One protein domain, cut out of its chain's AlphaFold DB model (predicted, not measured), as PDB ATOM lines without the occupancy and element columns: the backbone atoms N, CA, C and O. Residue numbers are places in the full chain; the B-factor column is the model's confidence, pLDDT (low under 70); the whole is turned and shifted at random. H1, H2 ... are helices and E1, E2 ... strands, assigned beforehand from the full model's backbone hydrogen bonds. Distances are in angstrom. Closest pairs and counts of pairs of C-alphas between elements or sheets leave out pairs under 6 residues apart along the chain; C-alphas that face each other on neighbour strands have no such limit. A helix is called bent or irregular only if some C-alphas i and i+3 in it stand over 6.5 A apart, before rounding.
ATOM      1  N   GLY A  79     -15.202   1.806 -11.591       87.44
ATOM      2  CA  GLY A  79     -14.142   1.733 -12.602       87.44
ATOM      3  C   GLY A  79     -12.771   1.387 -12.011       87.44
ATOM      4  O   GLY A  79     -11.739   1.609 -12.647       87.44
ATOM      5  N   SER A  80     -12.732   0.853 -10.786       88.44
ATOM      6  CA  SER A  80     -11.491   0.369 -10.183       88.44
ATOM      7  C   SER A  80     -11.014  -0.903 -10.863       88.44
ATOM      8  O   SER A  80     -11.745  -1.886 -10.974       88.44
ATOM      9  N   ARG A  81      -9.745  -0.907 -11.250       90.81
ATOM     10  CA  ARG A  81      -8.975  -2.093 -11.577       90.81
ATOM     11  C   ARG A  81      -8.539  -2.768 -10.284       90.81
ATOM     12  O   ARG A  81      -7.863  -2.177  -9.443       90.81
ATOM     13  N   ILE A  82      -8.941  -4.019 -10.138       91.00
ATOM     14  CA  ILE A  82      -8.648  -4.852  -8.984       91.00
ATOM     15  C   ILE A  82      -7.545  -5.827  -9.368       91.00
ATOM     16  O   ILE A  82      -7.691  -6.597 -10.323       91.00
ATOM     17  N   ARG A  83      -6.446  -5.799  -8.610       91.00
ATOM     18  CA  ARG A  83      -5.291  -6.676  -8.816       91.00
ATOM     19  C   ARG A  83      -4.949  -7.435  -7.544       91.00
ATOM     20  O   ARG A  83      -4.813  -6.853  -6.470       91.00
ATOM     21  N   ARG A  84      -4.770  -8.750  -7.698       90.44
ATOM     22  CA  ARG A  84      -4.307  -9.662  -6.647       90.44
ATOM     23  C   ARG A  84      -2.823  -9.953  -6.820       90.44
ATOM     24  O   ARG A  84      -2.396 -10.436  -7.873       90.44
ATOM     25  N   ILE A  85      -2.065  -9.726  -5.758       91.38
ATOM     26  CA  ILE A  85      -0.607  -9.748  -5.747       91.38
ATOM     27  C   ILE A  85      -0.130 -10.650  -4.608       91.38
ATOM     28  O   ILE A  85      -0.679 -10.631  -3.506       91.38
ATOM     29  N   LEU A  86       0.893 -11.446  -4.884       90.88
ATOM     30  CA  LEU A  86       1.712 -12.120  -3.889       90.88
ATOM     31  C   LEU A  86       3.042 -11.377  -3.797       90.88
ATOM     32  O   LEU A  86       3.753 -11.272  -4.794       90.88
ATOM     33  N   LEU A  87       3.352 -10.873  -2.611       91.38
ATOM     34  CA  LEU A  87       4.629 -10.253  -2.284       91.38
ATOM     35  C   LEU A  87       5.433 -11.242  -1.450       91.38
ATOM     36  O   LEU A  87       4.891 -11.858  -0.534       91.38
ATOM     37  N   ARG A  88       6.704 -11.416  -1.774       90.94
ATOM     38  CA  ARG A  88       7.625 -12.333  -1.102       90.94
ATOM     39  C   ARG A  88       8.753 -11.527  -0.501       90.94
ATOM     40  O   ARG A  88       9.222 -10.586  -1.131       90.94
ATOM     41  N   LEU A  89       9.198 -11.899   0.684       87.69
ATOM     42  CA  LEU A  89      10.415 -11.329   1.234       87.69
ATOM     43  C   LEU A  89      11.628 -12.165   0.794       87.69
ATOM     44  O   LEU A  89      11.521 -13.389   0.669       87.69
ATOM     45  N   PRO A  90      12.777 -11.523   0.539       85.44
ATOM     46  CA  PRO A  90      14.054 -12.217   0.409       85.44
ATOM     47  C   PRO A  90      14.450 -12.920   1.716       85.44
ATOM     48  O   PRO A  90      14.040 -12.509   2.799       85.44
ATOM     49  N   CYS A  91      15.304 -13.945   1.625       77.81
ATOM     50  CA  CYS A  91      15.698 -14.762   2.782       77.81
ATOM     51  C   CYS A  91      16.378 -13.967   3.911       77.81
ATOM     52  O   CYS A  91      16.270 -14.323   5.081       77.81
ATOM     53  N   GLU A  92      17.047 -12.857   3.587       76.00
ATOM     54  CA  GLU A  92      17.654 -11.954   4.575       76.00
ATOM     55  C   GLU A  92      16.618 -11.288   5.503       76.00
ATOM     56  O   GLU A  92      16.948 -10.886   6.619       76.00
ATOM     57  N   TYR A  93      15.346 -11.258   5.092       70.25
ATOM     58  CA  TYR A  93      14.221 -10.734   5.864       70.25
ATOM     59  C   TYR A  93      13.426 -11.823   6.604       70.25
ATOM     60  O   TYR A  93      12.508 -11.477   7.348       70.25
ATOM     61  N   ASP A  94      13.766 -13.112   6.476       68.25
ATOM     62  CA  ASP A  94      13.022 -14.221   7.105       68.25
ATOM     63  C   ASP A  94      12.970 -14.097   8.636       68.25
ATOM     64  O   ASP A  94      11.936 -14.324   9.270       68.25
ATOM     65  N   ASN A  95      14.072 -13.667   9.255       68.31
ATOM     66  CA  ASN A  95      14.125 -13.443  10.702       68.31
ATOM     67  C   ASN A  95      13.255 -12.251  11.133       68.31
ATOM     68  O   ASN A  95      12.627 -12.295  12.190       68.31
ATOM     69  N   THR A  96      13.176 -11.214  10.296       65.06
ATOM     70  CA  THR A  96      12.333 -10.031  10.518       65.06
ATOM     71  C   THR A  96      10.857 -10.351  10.297       65.06
ATOM     72  O   THR A  96      10.011  -9.849  11.029       65.06
ATOM     73  N   PHE A  97      10.538 -11.241   9.354       63.78
ATOM     74  CA  PHE A  97       9.185 -11.745   9.117       63.78
ATOM     75  C   PHE A  97       8.622 -12.511  10.319       63.78
ATOM     76  O   PHE A  97       7.436 -12.401  10.632       63.78
ATOM     77  N   ASN A  98       9.480 -13.254  11.022       61.28
ATOM     78  CA  ASN A  98       9.116 -13.938  12.263       61.28
ATOM     79  C   ASN A  98       8.923 -12.969  13.443       61.28
ATOM     80  O   ASN A  98       8.323 -13.344  14.455       61.28
ATOM     81  N   SER A  99       9.398 -11.723  13.329       59.84
ATOM     82  CA  SER A  99       9.122 -10.687  14.317       59.84
ATOM     83  C   SER A  99       7.707 -10.142  14.133       59.84
ATOM     84  O   SER A  99       7.357  -9.585  13.097       59.84
ATOM     85  N   ARG A 100       6.887 -10.224  15.186       57.62
ATOM     86  CA  ARG A 100       5.521  -9.664  15.210       57.62
ATOM     87  C   ARG A 100       5.471  -8.133  15.125       57.62
ATOM     88  O   ARG A 100       4.390  -7.557  15.081       57.62
ATOM     89  N   THR A 101       6.621  -7.464  15.156       59.47
ATOM     90  CA  THR A 101       6.716  -6.001  15.241       59.47
ATOM     91  C   THR A 101       6.794  -5.307  13.888       59.47
ATOM     92  O   THR A 101       6.512  -4.116  13.821       59.47
ATOM     93  N   THR A 102       7.197  -6.010  12.828       66.25
ATOM     94  CA  THR A 102       7.470  -5.396  11.522       66.25
ATOM     95  C   THR A 102       6.477  -5.912  10.496       66.25
ATOM     96  O   THR A 102       6.332  -7.122  10.307       66.25
ATOM     97  N   TRP A 103       5.776  -4.997   9.827       77.50
ATOM     98  CA  TRP A 103       4.699  -5.350   8.913       77.50
ATOM     99  C   TRP A 103       4.954  -4.780   7.517       77.50
ATOM    100  O   TRP A 103       4.249  -3.886   7.069       77.50
ATOM    101  N   PHE A 104       5.913  -5.374   6.796       84.50
ATOM    102  CA  PHE A 104       6.288  -4.969   5.429       84.50
ATOM    103  C   PHE A 104       5.102  -4.886   4.457       84.50
ATOM    104  O   PHE A 104       5.094  -4.079   3.533       84.50
ATOM    105  N   GLY A 105       4.069  -5.707   4.668       85.88
ATOM    106  CA  GLY A 105       2.828  -5.606   3.901       85.88
ATOM    107  C   GLY A 105       2.093  -4.273   4.102       85.88
ATOM    108  O   GLY A 105       1.508  -3.768   3.150       85.88
ATOM    109  N   MET A 106       2.117  -3.696   5.307       87.19
ATOM    110  CA  MET A 106       1.579  -2.356   5.562       87.19
ATOM    111  C   MET A 106       2.502  -1.269   5.018       87.19
ATOM    112  O   MET A 106       1.997  -0.367   4.355       87.19
ATOM    113  N   ASP A 107       3.819  -1.407   5.189       89.38
ATOM    114  CA  ASP A 107       4.799  -0.479   4.602       89.38
ATOM    115  C   ASP A 107       4.619  -0.390   3.075       89.38
ATOM    116  O   ASP A 107       4.689   0.687   2.482       89.38
ATOM    117  N   PHE A 108       4.284  -1.513   2.428       92.06
ATOM    118  CA  PHE A 108       3.908  -1.549   1.015       92.06
ATOM    119  C   PHE A 108       2.649  -0.735   0.715       92.06
ATOM    120  O   PHE A 108       2.660   0.066  -0.215       92.06
ATOM    121  N   ILE A 109       1.569  -0.897   1.486       90.88
ATOM    122  CA  ILE A 109       0.331  -0.121   1.293       90.88
ATOM    123  C   ILE A 109       0.578   1.381   1.479       90.88
ATOM    124  O   ILE A 109       0.057   2.194   0.708       90.88
ATOM    125  N   GLU A 110       1.364   1.756   2.486       89.75
ATOM    126  CA  GLU A 110       1.733   3.145   2.752       89.75
ATOM    127  C   GLU A 110       2.579   3.718   1.613       89.75
ATOM    128  O   GLU A 110       2.284   4.807   1.119       89.75
ATOM    129  N   THR A 111       3.546   2.949   1.117       92.94
ATOM    130  CA  THR A 111       4.393   3.347  -0.013       92.94
ATOM    131  C   THR A 111       3.592   3.482  -1.307       92.94
ATOM    132  O   THR A 111       3.736   4.485  -2.002       92.94
ATOM    133  N   VAL A 112       2.701   2.533  -1.626       92.31
ATOM    134  CA  VAL A 112       1.789   2.640  -2.780       92.31
ATOM    135  C   VAL A 112       0.956   3.916  -2.674       92.31
ATOM    136  O   VAL A 112       0.860   4.672  -3.636       92.31
ATOM    137  N   SER A 113       0.390   4.188  -1.496       89.19
ATOM    138  CA  SER A 113      -0.411   5.394  -1.274       89.19
ATOM    139  C   SER A 113       0.419   6.666  -1.478       89.19
ATOM    140  O   SER A 113      -0.030   7.582  -2.164       89.19
ATOM    141  N   ALA A 114       1.651   6.704  -0.962       89.94
ATOM    142  CA  ALA A 114       2.565   7.828  -1.141       89.94
ATOM    143  C   ALA A 114       2.927   8.057  -2.619       89.94
ATOM    144  O   ALA A 114       2.846   9.185  -3.096       89.94
ATOM    145  N   LEU A 115       3.251   6.995  -3.365       90.69
ATOM    146  CA  LEU A 115       3.575   7.078  -4.797       90.69
ATOM    147  C   LEU A 115       2.386   7.552  -5.644       90.69
ATOM    148  O   LEU A 115       2.572   8.226  -6.654       90.69
ATOM    149  N   MET A 116       1.162   7.243  -5.221       87.56
ATOM    150  CA  MET A 116      -0.061   7.727  -5.863       87.56
ATOM    151  C   MET A 116      -0.434   9.166  -5.463       87.56
ATOM    152  O   MET A 116      -1.437   9.677  -5.958       87.56
ATOM    153  N   ASN A 117       0.308   9.814  -4.551       84.50
ATOM    154  CA  ASN A 117      -0.128  11.028  -3.842       84.50
ATOM    155  C   ASN A 117      -1.539  10.881  -3.233       84.50
ATOM    156  O   ASN A 117      -2.322  11.830  -3.172       84.50
ATOM    157  N   ALA A 118      -1.872   9.662  -2.815       73.12
ATOM    158  CA  ALA A 118      -3.163   9.263  -2.287       73.12
ATOM    159  C   ALA A 118      -3.131   9.289  -0.758       73.12
ATOM    160  O   ALA A 118      -2.144   8.894  -0.137       73.12
ATOM    161  N   THR A 119      -4.239   9.681  -0.126       64.75
ATOM    162  CA  THR A 119      -4.383   9.487   1.320       64.75
ATOM    163  C   THR A 119      -4.668   8.001   1.588       64.75
ATOM    164  O   THR A 119      -5.724   7.507   1.153       64.75
ATOM    165  N   PRO A 120      -3.790   7.272   2.315       57.69
ATOM    166  CA  PRO A 120      -4.028   5.874   2.651       57.69
ATOM    167  C   PRO A 120      -5.365   5.739   3.372       57.69
ATOM    168  O   PRO A 120      -5.734   6.571   4.200       57.69
ATOM    169  N   GLY A 121      -6.143   4.710   3.053       54.88
ATOM    170  CA  GLY A 121      -7.438   4.535   3.703       54.88
ATOM    171  C   GLY A 121      -8.589   5.274   3.015       54.88
ATOM    172  O   GLY A 121      -9.704   4.759   3.057       54.88
ATOM    173  N   ARG A 122      -8.343   6.408   2.343       63.50
ATOM    174  CA  ARG A 122      -9.369   7.244   1.689       63.50
ATOM    175  C   ARG A 122      -9.431   7.026   0.177       63.50
ATOM    176  O   ARG A 122     -10.509   6.744  -0.331       63.50
ATOM    177  N   ASP A 123      -8.285   7.082  -0.494       71.62
ATOM    178  CA  ASP A 123      -8.209   7.121  -1.963       71.62
ATOM    179  C   ASP A 123      -7.766   5.782  -2.584       71.62
ATOM    180  O   ASP A 123      -7.821   5.606  -3.798       71.62
ATOM    181  N   LEU A 124      -7.402   4.800  -1.754       83.94
ATOM    182  CA  LEU A 124      -6.998   3.451  -2.160       83.94
ATOM    183  C   LEU A 124      -7.763   2.411  -1.341       83.94
ATOM    184  O   LEU A 124      -7.608   2.366  -0.120       83.94
ATOM    185  N   CYS A 125      -8.562   1.560  -1.986       89.00
ATOM    186  CA  CYS A 125      -9.176   0.400  -1.334       89.00
ATOM    187  C   CYS A 125      -8.241  -0.815  -1.433       89.00
ATOM    188  O   CYS A 125      -7.757  -1.146  -2.517       89.00
ATOM    189  N   TRP A 126      -7.996  -1.497  -0.315       90.31
ATOM    190  CA  TRP A 126      -7.052  -2.611  -0.257       90.31
ATOM    191  C   TRP A 126      -7.443  -3.692   0.755       90.31
ATOM    192  O   TRP A 126      -8.182  -3.468   1.719       90.31
ATOM    193  N   LEU A 127      -6.909  -4.889   0.526       88.69
ATOM    194  CA  LEU A 127      -6.901  -6.009   1.465       88.69
ATOM    195  C   LEU A 127      -5.476  -6.545   1.574       88.69
ATOM    196  O   LEU A 127      -4.775  -6.643   0.570       88.69
ATOM    197  N   LEU A 128      -5.065  -6.922   2.778       86.88
ATOM    198  CA  LEU A 128      -3.740  -7.468   3.054       86.88
ATOM    199  C   LEU A 128      -3.855  -8.607   4.065       86.88
ATOM    200  O   LEU A 128      -4.536  -8.495   5.086       86.88
ATOM    201  N   THR A 129      -3.134  -9.694   3.819       80.38
ATOM    202  CA  THR A 129      -2.950 -10.758   4.806       80.38
ATOM    203  C   THR A 129      -1.561 -11.381   4.689       80.38
ATOM    204  O   THR A 129      -0.959 -11.391   3.614       80.38
ATOM    205  N   ARG A 130      -1.045 -11.903   5.804       79.38
ATOM    206  CA  ARG A 130       0.265 -12.563   5.896       79.38
ATOM    207  C   ARG A 130       0.118 -14.071   5.686       79.38
ATOM    208  O   ARG A 130      -0.842 -14.673   6.175       79.38
ATOM    209  N   HIS A 131       1.029 -14.704   4.949       77.44
ATOM    210  CA  HIS A 131       1.087 -16.163   4.841       77.44
ATOM    211  C   HIS A 131       1.531 -16.768   6.187       77.44
ATOM    212  O   HIS A 131       2.457 -16.251   6.805       77.44
ATOM    213  N   PRO A 132       0.873 -17.832   6.684       68.56
ATOM    214  CA  PRO A 132       1.161 -18.390   8.011       68.56
ATOM    215  C   PRO A 132       2.553 -19.012   8.148       68.56
ATOM    216  O   PRO A 132       3.142 -18.961   9.218       68.56
ATOM    217  N   GLU A 133       3.058 -19.617   7.073       72.06
ATOM    218  CA  GLU A 133       4.256 -20.473   7.116       72.06
ATOM    219  C   GLU A 133       5.395 -20.004   6.205       72.06
ATOM    220  O   GLU A 133       6.459 -20.610   6.169       72.06
ATOM    221  N   LYS A 134       5.157 -18.964   5.408       79.19
ATOM    222  CA  LYS A 134       6.089 -18.503   4.378       79.19
ATOM    223  C   LYS A 134       6.238 -17.002   4.512       79.19
ATOM    224  O   LYS A 134       5.243 -16.369   4.863       79.19
ATOM    225  N   PRO A 135       7.408 -16.442   4.178       83.88
ATOM    226  CA  PRO A 135       7.673 -15.009   4.207       83.88
ATOM    227  C   PRO A 135       6.962 -14.294   3.044       83.88
ATOM    228  O   PRO A 135       7.578 -13.702   2.163       83.88
ATOM    229  N   GLU A 136       5.635 -14.415   2.990       86.62
ATOM    230  CA  GLU A 136       4.796 -13.946   1.894       86.62
ATOM    231  C   GLU A 136       3.600 -13.141   2.417       86.62
ATOM    232  O   GLU A 136       3.023 -13.432   3.470       86.62
ATOM    233  N   TYR A 137       3.178 -12.155   1.634       86.56
ATOM    234  CA  TYR A 137       1.957 -11.389   1.835       86.56
ATOM    235  C   TYR A 137       1.058 -11.527   0.621       86.56
ATOM    236  O   TYR A 137       1.504 -11.485  -0.525       86.56
ATOM    237  N   HIS A 138      -0.239 -11.635   0.873       86.69
ATOM    238  CA  HIS A 138      -1.237 -11.505  -0.167       86.69
ATOM    239  C   HIS A 138      -1.887 -10.138  -0.075       86.69
ATOM    240  O   HIS A 138      -2.432  -9.777   0.969       86.69
ATOM    241  N   VAL A 139      -1.858  -9.421  -1.191       89.75
ATOM    242  CA  VAL A 139      -2.404  -8.076  -1.309       89.75
ATOM    243  C   VAL A 139      -3.449  -8.044  -2.409       89.75
ATOM    244  O   VAL A 139      -3.279  -8.639  -3.474       89.75
ATOM    245  N   VAL A 140      -4.541  -7.337  -2.154       91.12
ATOM    246  CA  VAL A 140      -5.491  -6.908  -3.175       91.12
ATOM    247  C   VAL A 140      -5.486  -5.391  -3.186       91.12
ATOM    248  O   VAL A 140      -5.720  -4.777  -2.146       91.12
ATOM    249  N   LEU A 141      -5.239  -4.802  -4.351       91.69
ATOM    250  CA  LEU A 141      -5.342  -3.364  -4.580       91.69
ATOM    251  C   LEU A 141      -6.527  -3.081  -5.498       91.69
ATOM    252  O   LEU A 141      -6.706  -3.775  -6.500       91.69
ATOM    253  N   CYS A 142      -7.305  -2.056  -5.168       90.50
ATOM    254  CA  CYS A 142      -8.323  -1.477  -6.038       90.50
ATOM    255  C   CYS A 142      -7.852  -0.070  -6.414       90.50
ATOM    256  O   CYS A 142      -7.876   0.834  -5.581       90.50
ATOM    257  N   VAL A 143      -7.393   0.101  -7.651       88.12
ATOM    258  CA  VAL A 143      -6.907   1.385  -8.171       88.12
ATOM    259  C   VAL A 143      -7.817   1.854  -9.292       88.12
ATOM    260  O   VAL A 143      -8.287   1.048 -10.087       88.12
ATOM    261  N   ARG A 144      -8.090   3.153  -9.388       83.56
ATOM    262  CA  ARG A 144      -8.956   3.668 -10.458       83.56
ATOM    263  C   ARG A 144      -8.262   3.496 -11.806       83.56
ATOM    264  O   ARG A 144      -7.165   4.013 -12.005       83.56
ATOM    265  N   GLN A 145      -8.921   2.800 -12.732       82.12
ATOM    266  CA  GLN A 145      -8.355   2.498 -14.048       82.12
ATOM    267  C   GLN A 145      -8.012   3.760 -14.852       82.12
ATOM    268  O   GLN A 145      -7.116   3.726 -15.684       82.12
ATOM    269  N   GLU A 146      -8.718   4.865 -14.615       80.94
ATOM    270  CA  GLU A 146      -8.477   6.142 -15.295       80.94
ATOM    271  C   GLU A 146      -7.090   6.749 -15.022       80.94
ATOM    272  O   GLU A 146      -6.638   7.565 -15.818       80.94
ATOM    273  N   TYR A 147      -6.435   6.362 -13.920       78.50
ATOM    274  CA  TYR A 147      -5.103   6.855 -13.543       78.50
ATOM    275  C   TYR A 147      -4.008   5.801 -13.652       78.50
ATOM    276  O   TYR A 147      -2.837   6.157 -13.632       78.50
ATOM    277  N   PHE A 148      -4.392   4.524 -13.667       79.69
ATOM    278  CA  PHE A 148      -3.459   3.408 -13.678       79.69
ATOM    279  C   PHE A 148      -3.960   2.347 -14.648       79.69
ATOM    280  O   PHE A 148      -4.872   1.558 -14.342       79.69
ATOM    281  N   ASP A 149      -3.349   2.319 -15.826       79.75
ATOM    282  CA  ASP A 149      -3.476   1.183 -16.725       79.75
ATOM    283  C   ASP A 149      -2.698  -0.045 -16.202       79.75
ATOM    284  O   ASP A 149      -2.140  -0.052 -15.101       79.75
ATOM    285  N   GLY A 150      -2.730  -1.154 -16.948       81.75
ATOM    286  CA  GLY A 150      -2.067  -2.394 -16.528       81.75
ATOM    287  C   GLY A 150      -0.562  -2.208 -16.256       81.75
ATOM    288  O   GLY A 150      -0.132  -2.533 -15.141       81.75
ATOM    289  N   PRO A 151       0.207  -1.687 -17.235       88.19
ATOM    290  CA  PRO A 151       1.628  -1.368 -17.090       88.19
ATOM    291  C   PRO A 151       1.964  -0.327 -16.016       88.19
ATOM    292  O   PRO A 151       2.957  -0.489 -15.308       88.19
ATOM    293  N   GLU A 152       1.179   0.741 -15.875       88.94
ATOM    294  CA  GLU A 152       1.382   1.752 -14.830       88.94
ATOM    295  C   GLU A 152       1.194   1.155 -13.438       88.94
ATOM    296  O   GLU A 152       2.001   1.409 -12.543       88.94
ATOM    297  N   LEU A 153       0.190   0.289 -13.268       89.25
ATOM    298  CA  LEU A 153      -0.010  -0.444 -12.023       89.25
ATOM    299  C   LEU A 153       1.142  -1.423 -11.743       89.25
ATOM    300  O   LEU A 153       1.540  -1.568 -10.591       89.25
ATOM    301  N   ASP A 154       1.709  -2.071 -12.768       90.50
ATOM    302  CA  ASP A 154       2.872  -2.955 -12.584       90.50
ATOM    303  C   ASP A 154       4.094  -2.180 -12.089       90.50
ATOM    304  O   ASP A 154       4.751  -2.613 -11.141       90.50
ATOM    305  N   ARG A 155       4.366  -1.010 -12.680       91.75
ATOM    306  CA  ARG A 155       5.449  -0.125 -12.228       91.75
ATOM    307  C   ARG A 155       5.216   0.347 -10.800       91.75
ATOM    308  O   ARG A 155       6.100   0.172  -9.975       91.75
ATOM    309  N   LEU A 156       4.013   0.830 -10.484       92.31
ATOM    310  CA  LEU A 156       3.650   1.270  -9.133       92.31
ATOM    311  C   LEU A 156       3.902   0.179  -8.081       92.31
ATOM    312  O   LEU A 156       4.442   0.457  -7.013       92.31
ATOM    313  N   ILE A 157       3.515  -1.064  -8.377       93.44
ATOM    314  CA  ILE A 157       3.707  -2.197  -7.466       93.44
ATOM    315  C   ILE A 157       5.196  -2.514  -7.294       93.44
ATOM    316  O   ILE A 157       5.636  -2.741  -6.166       93.44
ATOM    317  N   LEU A 158       5.963  -2.552  -8.386       94.38
ATOM    318  CA  LEU A 158       7.397  -2.845  -8.333       94.38
ATOM    319  C   LEU A 158       8.176  -1.738  -7.623       94.38
ATOM    320  O   LEU A 158       9.003  -2.052  -6.772       94.38
ATOM    321  N   ASP A 159       7.874  -0.474  -7.909       94.62
ATOM    322  CA  ASP A 159       8.484   0.690  -7.262       94.62
ATOM    323  C   ASP A 159       8.191   0.681  -5.759       94.62
ATOM    324  O   ASP A 159       9.098   0.828  -4.941       94.62
ATOM    325  N   ALA A 160       6.934   0.431  -5.374       94.94
ATOM    326  CA  ALA A 160       6.561   0.352  -3.968       94.94
ATOM    327  C   ALA A 160       7.276  -0.793  -3.244       94.94
ATOM    328  O   ALA A 160       7.797  -0.596  -2.149       94.94
ATOM    329  N   TRP A 161       7.328  -1.986  -3.843       94.62
ATOM    330  CA  TRP A 161       7.974  -3.133  -3.204       94.62
ATOM    331  C   TRP A 161       9.497  -2.992  -3.149       94.62
ATOM    332  O   TRP A 161      10.107  -3.331  -2.139       94.62
ATOM    333  N   SER A 162      10.100  -2.419  -4.191       93.88
ATOM    334  CA  SER A 162      11.522  -2.066  -4.230       93.88
ATOM    335  C   SER A 162      11.891  -1.097  -3.107       93.88
ATOM    336  O   SER A 162      12.839  -1.364  -2.372       93.88
ATOM    337  N   ASN A 163      11.088  -0.049  -2.894       94.06
ATOM    338  CA  ASN A 163      11.295   0.917  -1.812       94.06
ATOM    339  C   ASN A 163      11.193   0.278  -0.420       94.06
ATOM    340  O   ASN A 163      12.024   0.557   0.439       94.06
ATOM    341  N   VAL A 164      10.206  -0.597  -0.201       91.56
ATOM    342  CA  VAL A 164      10.035  -1.306   1.081       91.56
ATOM    343  C   VAL A 164      11.229  -2.210   1.389       91.56
ATOM    344  O   VAL A 164      11.670  -2.288   2.533       91.56
ATOM    345  N   LEU A 165      11.762  -2.883   0.368       89.81
ATOM    346  CA  LEU A 165      12.925  -3.760   0.497       89.81
ATOM    347  C   LEU A 165      14.260  -3.004   0.429       89.81
ATOM    348  O   LEU A 165      15.303  -3.590   0.686       89.81
ATOM    349  N   GLY A 166      14.258  -1.708   0.111       90.50
ATOM    350  CA  GLY A 166      15.483  -0.919  -0.031       90.50
ATOM    351  C   GLY A 166      16.362  -1.343  -1.213       90.50
ATOM    352  O   GLY A 166      17.579  -1.162  -1.159       90.50
ATOM    353  N   PHE A 167      15.774  -1.913  -2.269       90.56
ATOM    354  CA  PHE A 167      16.514  -2.262  -3.482       90.56
ATOM    355  C   PHE A 167      16.922  -1.019  -4.277       90.56
ATOM    356  O   PHE A 167      16.251   0.012  -4.252       90.56
ATOM    357  N   ALA A 168      18.024  -1.124  -5.024       87.19
ATOM    358  CA  ALA A 168      18.537  -0.007  -5.818       87.19
ATOM    359  C   ALA A 168      17.696   0.255  -7.077       87.19
ATOM    360  O   ALA A 168      17.751   1.345  -7.652       87.19
ATOM    361  N   SER A 169      16.933  -0.745  -7.524       88.00
ATOM    362  CA  SER A 169      16.069  -0.636  -8.691       88.00
ATOM    363  C   SER A 169      14.781  -1.466  -8.561       88.00
ATOM    364  O   SER A 169      14.766  -2.507  -7.896       88.00
ATOM    365  N   PRO A 170      13.697  -1.080  -9.262       86.75
ATOM    366  CA  PRO A 170      12.466  -1.876  -9.322       86.75
ATOM    367  C   PRO A 170      12.667  -3.260  -9.953       86.75
ATOM    368  O   PRO A 170      11.955  -4.209  -9.631       86.75
ATOM    369  N   GLY A 171      13.662  -3.398 -10.839       87.94
ATOM    370  CA  GLY A 171      13.992  -4.665 -11.495       87.94
ATOM    371  C   GLY A 171      14.459  -5.746 -10.518       87.94
ATOM    372  O   GLY A 171      14.160  -6.922 -10.723       87.94
ATOM    373  N   GLU A 172      15.119  -5.358  -9.427       89.19
ATOM    374  CA  GLU A 172      15.533  -6.275  -8.356       89.19
ATOM    375  C   GLU A 172      14.344  -6.795  -7.538       89.19
ATOM    376  O   GLU A 172      14.397  -7.909  -7.020       89.19
ATOM    377  N   ALA A 173      13.237  -6.046  -7.479       88.19
ATOM    378  CA  ALA A 173      12.019  -6.455  -6.780       88.19
ATOM    379  C   ALA A 173      11.173  -7.470  -7.570       88.19
ATOM    380  O   ALA A 173      10.348  -8.174  -6.983       88.19
ATOM    381  N   ALA A 174      11.370  -7.574  -8.889       89.75
ATOM    382  CA  ALA A 174      10.531  -8.390  -9.769       89.75
ATOM    383  C   ALA A 174      10.437  -9.884  -9.379       89.75
ATOM    384  O   ALA A 174       9.331 -10.422  -9.405       89.75
ATOM    385  N   PRO A 175      11.516 -10.578  -8.955       91.50
ATOM    386  CA  PRO A 175      11.429 -11.976  -8.509       91.50
ATOM    387  C   PRO A 175      10.596 -12.170  -7.232       91.50
ATOM    388  O   PRO A 175      10.142 -13.280  -6.936       91.50
ATOM    389  N   TYR A 176      10.405 -11.092  -6.473       90.44
ATOM    390  CA  TYR A 176       9.753 -11.069  -5.167       90.44
ATOM    391  C   TYR A 176       8.294 -10.617  -5.239       90.44
ATOM    392  O   TYR A 176       7.633 -10.484  -4.210       90.44
ATOM    393  N   GLN A 177       7.762 -10.422  -6.443       90.38
ATOM    394  CA  GLN A 177       6.364 -10.105  -6.675       90.38
ATOM    395  C   GLN A 177       5.780 -11.059  -7.716       90.38
ATOM    396  O   GLN A 177       6.437 -11.477  -8.667       90.38
ATOM    397  N   LYS A 178       4.519 -11.447  -7.523       90.31
ATOM    398  CA  LYS A 178       3.779 -12.240  -8.500       90.31
ATOM    399  C   LYS A 178       2.316 -11.831  -8.547       90.31
ATOM    400  O   LYS A 178       1.609 -11.895  -7.542       90.31
ATOM    401  N   GLN A 179       1.822 -11.516  -9.740       86.88
ATOM    402  CA  GLN A 179       0.387 -11.415  -9.988       86.88
ATOM    403  C   GLN A 179      -0.264 -12.805  -9.913       86.88
ATOM    404  O   GLN A 179       0.199 -13.761 -10.537       86.88
ATOM    405  N   ILE A 180      -1.343 -12.926  -9.136       81.31
ATOM    406  CA  ILE A 180      -2.025 -14.212  -8.908       81.31
ATOM    407  C   ILE A 180      -3.255 -14.375  -9.799       81.31
ATOM    408  O   ILE A 180      -3.552 -15.481 -10.242       81.31
ATOM    409  N   THR A 181      -3.959 -13.285 -10.087       75.56
ATOM    410  CA  THR A 181      -5.121 -13.279 -10.982       75.56
ATOM    411  C   THR A 181      -4.985 -12.154 -11.985       75.56
ATOM    412  O   THR A 181      -4.383 -11.127 -11.674       75.56
ATOM    413  N   ARG A 182      -5.585 -12.333 -13.167       78.62
ATOM    414  CA  ARG A 182      -5.731 -11.246 -14.141       78.62
ATOM    415  C   ARG A 182      -6.451 -10.063 -13.505       78.62
ATOM    416  O   ARG A 182      -7.206 -10.227 -12.545       78.62
ATOM    417  N   ASP A 183      -6.202  -8.890 -14.061       84.75
ATOM    418  CA  ASP A 183      -6.903  -7.686 -13.651       84.75
ATOM    419  C   ASP A 183      -8.383  -7.796 -13.958       84.75
ATOM    420  O   ASP A 183      -8.775  -8.253 -15.034       84.75
ATOM    421  N   VAL A 184      -9.184  -7.303 -13.027       90.06
ATOM    422  CA  VAL A 184     -10.630  -7.234 -13.177       90.06
ATOM    423  C   VAL A 184     -11.058  -5.796 -12.955       90.06
ATOM    424  O   VAL A 184     -10.648  -5.174 -11.980       90.06
ATOM    425  N   VAL A 185     -11.861  -5.255 -13.865       90.88
ATOM    426  CA  VAL A 185     -12.420  -3.910 -13.713       90.88
ATOM    427  C   VAL A 185     -13.784  -4.037 -13.056       90.88
ATOM    428  O   VAL A 185     -14.674  -4.698 -13.587       90.88
ATOM    429  N   LEU A 186     -13.939  -3.407 -11.897       90.56
ATOM    430  CA  LEU A 186     -15.189  -3.344 -11.161       90.56
ATOM    431  C   LEU A 186     -15.837  -1.974 -11.395       90.56
ATOM    432  O   LEU A 186     -15.471  -0.977 -10.768       90.56
ATOM    433  N   ASP A 187     -16.791  -1.931 -12.325       90.19
ATOM    434  CA  ASP A 187     -17.553  -0.734 -12.699       90.19
ATOM    435  C   ASP A 187     -19.052  -0.985 -12.508       90.19
ATOM    436  O   ASP A 187     -19.612  -1.915 -13.085       90.19
ATOM    437  N   SER A 188     -19.704  -0.120 -11.733       88.62
ATOM    438  CA  SER A 188     -21.146  -0.146 -11.463       88.62
ATOM    439  C   SER A 188     -22.018   0.043 -12.701       88.62
ATOM    440  O   SER A 188     -23.207  -0.266 -12.660       88.62
ATOM    441  N   ARG A 189     -21.451   0.552 -13.796       89.88
ATOM    442  CA  ARG A 189     -22.128   0.721 -15.088       89.88
ATOM    443  C   ARG A 189     -22.002  -0.512 -15.981       89.88
ATOM    444  O   ARG A 189     -22.659  -0.563 -17.017       89.88
ATOM    445  N   SER A 190     -21.152  -1.473 -15.615       90.00
ATOM    446  CA  SER A 190     -20.998  -2.715 -16.369       90.00
ATOM    447  C   SER A 190     -22.251  -3.584 -16.218       90.00
ATOM    448  O   SER A 190     -22.700  -3.779 -15.084       90.00
ATOM    449  N   PRO A 191     -22.797  -4.155 -17.310       90.44
ATOM    450  CA  PRO A 191     -23.901  -5.111 -17.215       90.44
ATOM    451  C   PRO A 191     -23.519  -6.359 -16.404       90.44
ATOM    452  O   PRO A 191     -24.375  -6.933 -15.741       90.44
ATOM    453  N   ASP A 192     -22.229  -6.713 -16.377       91.94
ATOM    454  CA  ASP A 192     -21.698  -7.890 -15.679       91.94
ATOM    455  C   ASP A 192     -21.209  -7.568 -14.250       91.94
ATOM    456  O   ASP A 192     -20.561  -8.390 -13.602       91.94
ATOM    457  N   CYS A 193     -21.469  -6.355 -13.739       90.06
ATOM    458  CA  CYS A 193     -20.923  -5.879 -12.463       90.06
ATOM    459  C   CYS A 193     -21.218  -6.823 -11.289       90.06
ATOM    460  O   CYS A 193     -20.369  -7.019 -10.417       90.06
ATOM    461  N   GLU A 194     -22.433  -7.365 -11.223       89.44
ATOM    462  CA  GLU A 194     -22.849  -8.213 -10.109       89.44
ATOM    463  C   GLU A 194     -22.115  -9.558 -10.116       89.44
ATOM    464  O   GLU A 194     -21.654 -10.015  -9.068       89.44
ATOM    465  N   ASP A 195     -21.958 -10.159 -11.294       91.00
ATOM    466  CA  ASP A 195     -21.267 -11.435 -11.457       91.00
ATOM    467  C   ASP A 195     -19.766 -11.269 -11.212       91.00
ATOM    468  O   ASP A 195     -19.184 -12.019 -10.429       91.00
ATOM    469  N   ILE A 196     -19.169 -10.188 -11.724       90.44
ATOM    470  CA  ILE A 196     -17.784  -9.806 -11.415       90.44
ATOM    471  C   ILE A 196     -17.583  -9.644  -9.901       90.44
ATOM    472  O   ILE A 196     -16.594 -10.123  -9.341       90.44
ATOM    473  N   LEU A 197     -18.512  -8.977  -9.209       89.94
ATOM    474  CA  LEU A 197     -18.427  -8.790  -7.762       89.94
ATOM    475  C   LEU A 197     -18.501 -10.131  -7.015       89.94
ATOM    476  O   LEU A 197     -17.730 -10.338  -6.074       89.94
ATOM    477  N   LYS A 198     -19.397 -11.041  -7.416       86.44
ATOM    478  CA  LYS A 198     -19.514 -12.386  -6.826       86.44
ATOM    479  C   LYS A 198     -18.243 -13.203  -7.043       86.44
ATOM    480  O   LYS A 198     -17.743 -13.789  -6.081       86.44
ATOM    481  N   ASP A 199     -17.690 -13.172  -8.250       87.44
ATOM    482  CA  ASP A 199     -16.452 -13.871  -8.598       87.44
ATOM    483  C   ASP A 199     -15.264 -13.353  -7.788       87.44
ATOM    484  O   ASP A 199     -14.473 -14.139  -7.266       87.44
ATOM    485  N   LEU A 200     -15.158 -12.034  -7.600       88.06
ATOM    486  CA  LEU A 200     -14.124 -11.427  -6.758       88.06
ATOM    487  C   LEU A 200     -14.286 -11.805  -5.286       88.06
ATOM    488  O   LEU A 200     -13.302 -12.152  -4.627       88.06
ATOM    489  N   ILE A 201     -15.517 -11.775  -4.760       85.12
ATOM    490  CA  ILE A 201     -15.800 -12.228  -3.393       85.12
ATOM    491  C   ILE A 201     -15.367 -13.685  -3.244       85.12
ATOM    492  O   ILE A 201     -14.679 -14.004  -2.277       85.12
ATOM    493  N   TRP A 202     -15.713 -14.555  -4.192       81.38
ATOM    494  CA  TRP A 202     -15.321 -15.962  -4.171       81.38
ATOM    495  C   TRP A 202     -13.798 -16.140  -4.233       81.38
ATOM    496  O   TRP A 202     -13.211 -16.759  -3.344       81.38
ATOM    497  N   ALA A 203     -13.134 -15.509  -5.204       81.19
ATOM    498  CA  ALA A 203     -11.690 -15.608  -5.408       81.19
ATOM    499  C   ALA A 203     -10.871 -15.098  -4.210       81.19
ATOM    500  O   ALA A 203      -9.787 -15.616  -3.927       81.19
ATOM    501  N   PHE A 204     -11.369 -14.088  -3.491       79.19
ATOM    502  CA  PHE A 204     -10.736 -13.595  -2.264       79.19
ATOM    503  C   PHE A 204     -11.164 -14.378  -1.023       79.19
ATOM    504  O   PHE A 204     -10.427 -14.431  -0.043       79.19
ATOM    505  N   SER A 205     -12.309 -15.053  -1.057       69.19
ATOM    506  CA  SER A 205     -12.711 -15.982   0.002       69.19
ATOM    507  C   SER A 205     -11.813 -17.216   0.051       69.19
ATOM    508  O   SER A 205     -11.566 -17.744   1.136       69.19
ATOM    509  N   ASP A 206     -11.240 -17.629  -1.081       65.25
ATOM    510  CA  ASP A 206     -10.232 -18.693  -1.118       65.25
ATOM    511  C   ASP A 206      -9.006 -18.381  -0.237       65.25
ATOM    512  O   ASP A 206      -8.439 -19.304   0.346       65.25
ATOM    513  N   PHE A 207      -8.654 -17.100  -0.013       62.75
ATOM    514  CA  PHE A 207      -7.612 -16.725   0.962       62.75
ATOM    515  C   PHE A 207      -7.904 -17.226   2.381       62.75
ATOM    516  O   PHE A 207      -6.970 -17.506   3.137       62.75
ATOM    517  N   ALA A 208      -9.184 -17.298   2.752       55.62
ATOM    518  CA  ALA A 208      -9.640 -17.712   4.073       55.62
ATOM    519  C   ALA A 208      -9.794 -19.232   4.186       55.62
ATOM    520  O   ALA A 208      -9.565 -19.799   5.256       55.62
ATOM    521  N   ARG A 209     -10.178 -19.901   3.091       55.00
ATOM    522  CA  ARG A 209     -10.404 -21.357   3.063       55.00
ATOM    523  C   ARG A 209      -9.135 -22.137   3.360       55.00
ATOM    524  O   ARG A 209      -9.177 -23.064   4.165       55.00
ATOM    525  N   ASP A 210      -8.023 -21.701   2.778       57.56
ATOM    526  CA  ASP A 210      -6.702 -22.312   2.950       57.56
ATOM    527  C   ASP A 210      -6.123 -22.109   4.367       57.56
ATOM    528  O   ASP A 210      -5.100 -22.672   4.737       57.56
ATOM    529  N   ARG A 211      -6.799 -21.312   5.208       56.62
ATOM    530  CA  ARG A 211      -6.334 -20.929   6.550       56.62
ATOM    531  C   ARG A 211      -7.116 -21.565   7.703       56.62
ATOM    532  O   ARG A 211      -6.870 -21.226   8.859       56.62
ATOM    533  N   ARG A 212      -8.032 -22.507   7.439       53.56
ATOM    534  CA  ARG A 212      -8.857 -23.167   8.482       53.56
ATOM    535  C   ARG A 212      -8.055 -23.921   9.556       53.56
ATOM    536  O   ARG A 212      -8.593 -24.143  10.635       53.56
ATOM    537  N   GLY A 213      -6.799 -24.286   9.285       53.62
ATOM    538  CA  GLY A 213      -5.894 -24.953  10.235       53.62
ATOM    539  C   GLY A 213      -4.818 -24.053  10.857       53.62
ATOM    540  O   GLY A 213      -3.971 -24.545  11.594       53.62
ATOM    541  N   VAL A 214      -4.814 -22.750  10.558       56.69
ATOM    542  CA  VAL A 214      -3.749 -21.836  10.992       56.69
ATOM    543  C   VAL A 214      -3.961 -21.419  12.446       56.69
ATOM    544  O   VAL A 214      -4.890 -20.675  12.765       56.69
ATOM    545  N   CYS A 215      -3.065 -21.865  13.328       52.97
ATOM    546  CA  CYS A 215      -3.101 -21.532  14.753       52.97
ATOM    547  C   CYS A 215      -2.763 -20.056  15.036       52.97
ATOM    548  O   CYS A 215      -3.307 -19.480  15.981       52.97
ATOM    549  N   ASP A 216      -1.901 -19.430  14.222       54.22
ATOM    550  CA  ASP A 216      -1.447 -18.048  14.425       54.22
ATOM    551  C   ASP A 216      -2.600 -17.031  14.237       54.22
ATOM    552  O   ASP A 216      -3.143 -16.907  13.134       54.22
ATOM    553  N   PRO A 217      -3.016 -16.294  15.288       53.34
ATOM    554  CA  PRO A 217      -4.042 -15.254  15.191       53.34
ATOM    555  C   PRO A 217      -3.701 -14.129  14.208       53.34
ATOM    556  O   PRO A 217      -4.608 -13.568  13.594       53.34
ATOM    557  N   GLU A 218      -2.420 -13.811  14.027       50.34
ATOM    558  CA  GLU A 218      -1.987 -12.746  13.119       50.34
ATOM    559  C   GLU A 218      -2.051 -13.180  11.653       50.34
ATOM    560  O   GLU A 218      -2.555 -12.431  10.818       50.34
ATOM    561  N   ALA A 219      -1.657 -14.415  11.326       53.78
ATOM    562  CA  ALA A 219      -1.863 -14.992   9.995       53.78
ATOM    563  C   ALA A 219      -3.348 -15.239   9.649       53.78
ATOM    564  O   ALA A 219      -3.690 -15.439   8.479       53.78
ATOM    565  N   ARG A 220      -4.240 -15.193  10.653       56.88
ATOM    566  CA  ARG A 220      -5.703 -15.128  10.478       56.88
ATOM    567  C   ARG A 220      -6.224 -13.702  10.265       56.88
ATOM    568  O   ARG A 220      -7.373 -13.540   9.850       56.88
ATOM    569  N   CYS A 221      -5.428 -12.672  10.545       64.19
ATOM    570  CA  CYS A 221      -5.868 -11.288  10.439       64.19
ATOM    571  C   CYS A 221      -5.931 -10.855   8.965       64.19
ATOM    572  O   CYS A 221      -4.932 -10.855   8.240       64.19
ATOM    573  N   LEU A 222      -7.134 -10.483   8.521       74.19
ATOM    574  CA  LEU A 222      -7.332  -9.722   7.294       74.19
ATOM    575  C   LEU A 222      -7.276  -8.237   7.632       74.19
ATOM    576  O   LEU A 222      -8.211  -7.659   8.210       74.19
ATOM    577  N   ALA A 223      -6.177  -7.615   7.244       78.38
ATOM    578  CA  ALA A 223      -6.094  -6.176   7.180       78.38
ATOM    579  C   ALA A 223      -6.822  -5.694   5.922       78.38
ATOM    580  O   ALA A 223      -6.925  -6.387   4.909       78.38
TER     581      ALA A 223
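What this domain is: This is residues 79 to 223 of the 234 residues of an uncharacterized protein of Escherichia coli O6:K15:H31 (strain 536 / UPEC) (UniProt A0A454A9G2). What would one see first? One twisted antiparallel sheet, with the long strands E1 and E3 at its heart, lies between helices: H2 and H3 cover one face and the long helix H5 runs over the opposite face. H4 packs on H3 and only grazes the sheet, while H1 sits off the sheet, far from the core. What is it built of? The printed part has 145 residues with five named helices and five named strands, which follow one another along the chain as E1, H1, H2, E2, E3, H3, H4, E4, E5 and H5; the class is mixed, helices and strands, and the neighbour pairs of the branched sheet are E1 and E3, E1 and E4, E1 and E5, and E2 and E3, each antiparallel. It is compact, with a radius of gyration of the C-alphas of 15.3 A and spans of 48 by 38 by 26 A.

Where its parts are: Where does the first half run? E1, residues 80 to 88, begins at C-alpha 80 at (-11.491, 0.369, -10.183) and is 24.7 A long. H1 is residues 91 to 97, H2 residues 104 to 115 at 16.0 A, E2 residues 125 to 130 at 17.6 A, and E3 residues 136 to 144 at 25.5 A. And the second half? H3 is residues 150 to 165 at 22.7 A, H4 residues 170 to 176, E4 residues 177 to 179 and E5 residues 184 to 186. H5, residues 193 to 209, is 24.3 A long and ends at C-alpha 209 at (-10.404, -21.357, 3.063).

How they stand to each other: How is the sheet paired? E3 lies on one side of E1 (N 83 and O 141, 2.9 A); E4 (N 86 and O 178, 2.8 A) and E5 (N 82 and O 184, 2.8 A) lie on the other side, beside residues 85 to 87 and 80 to 82. E2 and E3 are a hairpin, with N 127 and O 140 at 2.9 A. Which helices are on it? H2, at a height over the sheet of 9.7 A, lies over E3, and H3, at 8.1 A, over E1 on the same face; they touch, closest at the C-alphas of Thr 111 and Ala 160, 5.4 A, at a steep tilt of 55 degrees, opposite ways. H5 is on the opposite face, 9.7 A high, along the strands at 11 degrees to E3 on the local plane. H3 and H4 touch about perpendicular, 84 degrees, closest at the C-alphas of Ser 162 and Ala 173, 5.1 A. How do the helix backbones look? In H2 and H3 every O i to N i+4 pair is within hydrogen-bond range, in H5 11 of 13; H1 and H4, both irregular (C-alphas 92 and 95 are 7.2 A apart, 172 and 175 7.0 A), have 1 of 3 each, and 3 of 4 O i to N i+3 pairs.

The domain as a whole: How large is it? The two C-alphas farthest apart, those of Asn 95 and Pro 191, are 47.9 A apart. Is it whole? The printed part has no cut and no long link, and residues 210 to 223 hold no named element. Where is confidence low? The mean pLDDT of the printed part is 81.1, and it is under 70 at residues 94 to 102, 119 to 122, 132 and 205 to 221.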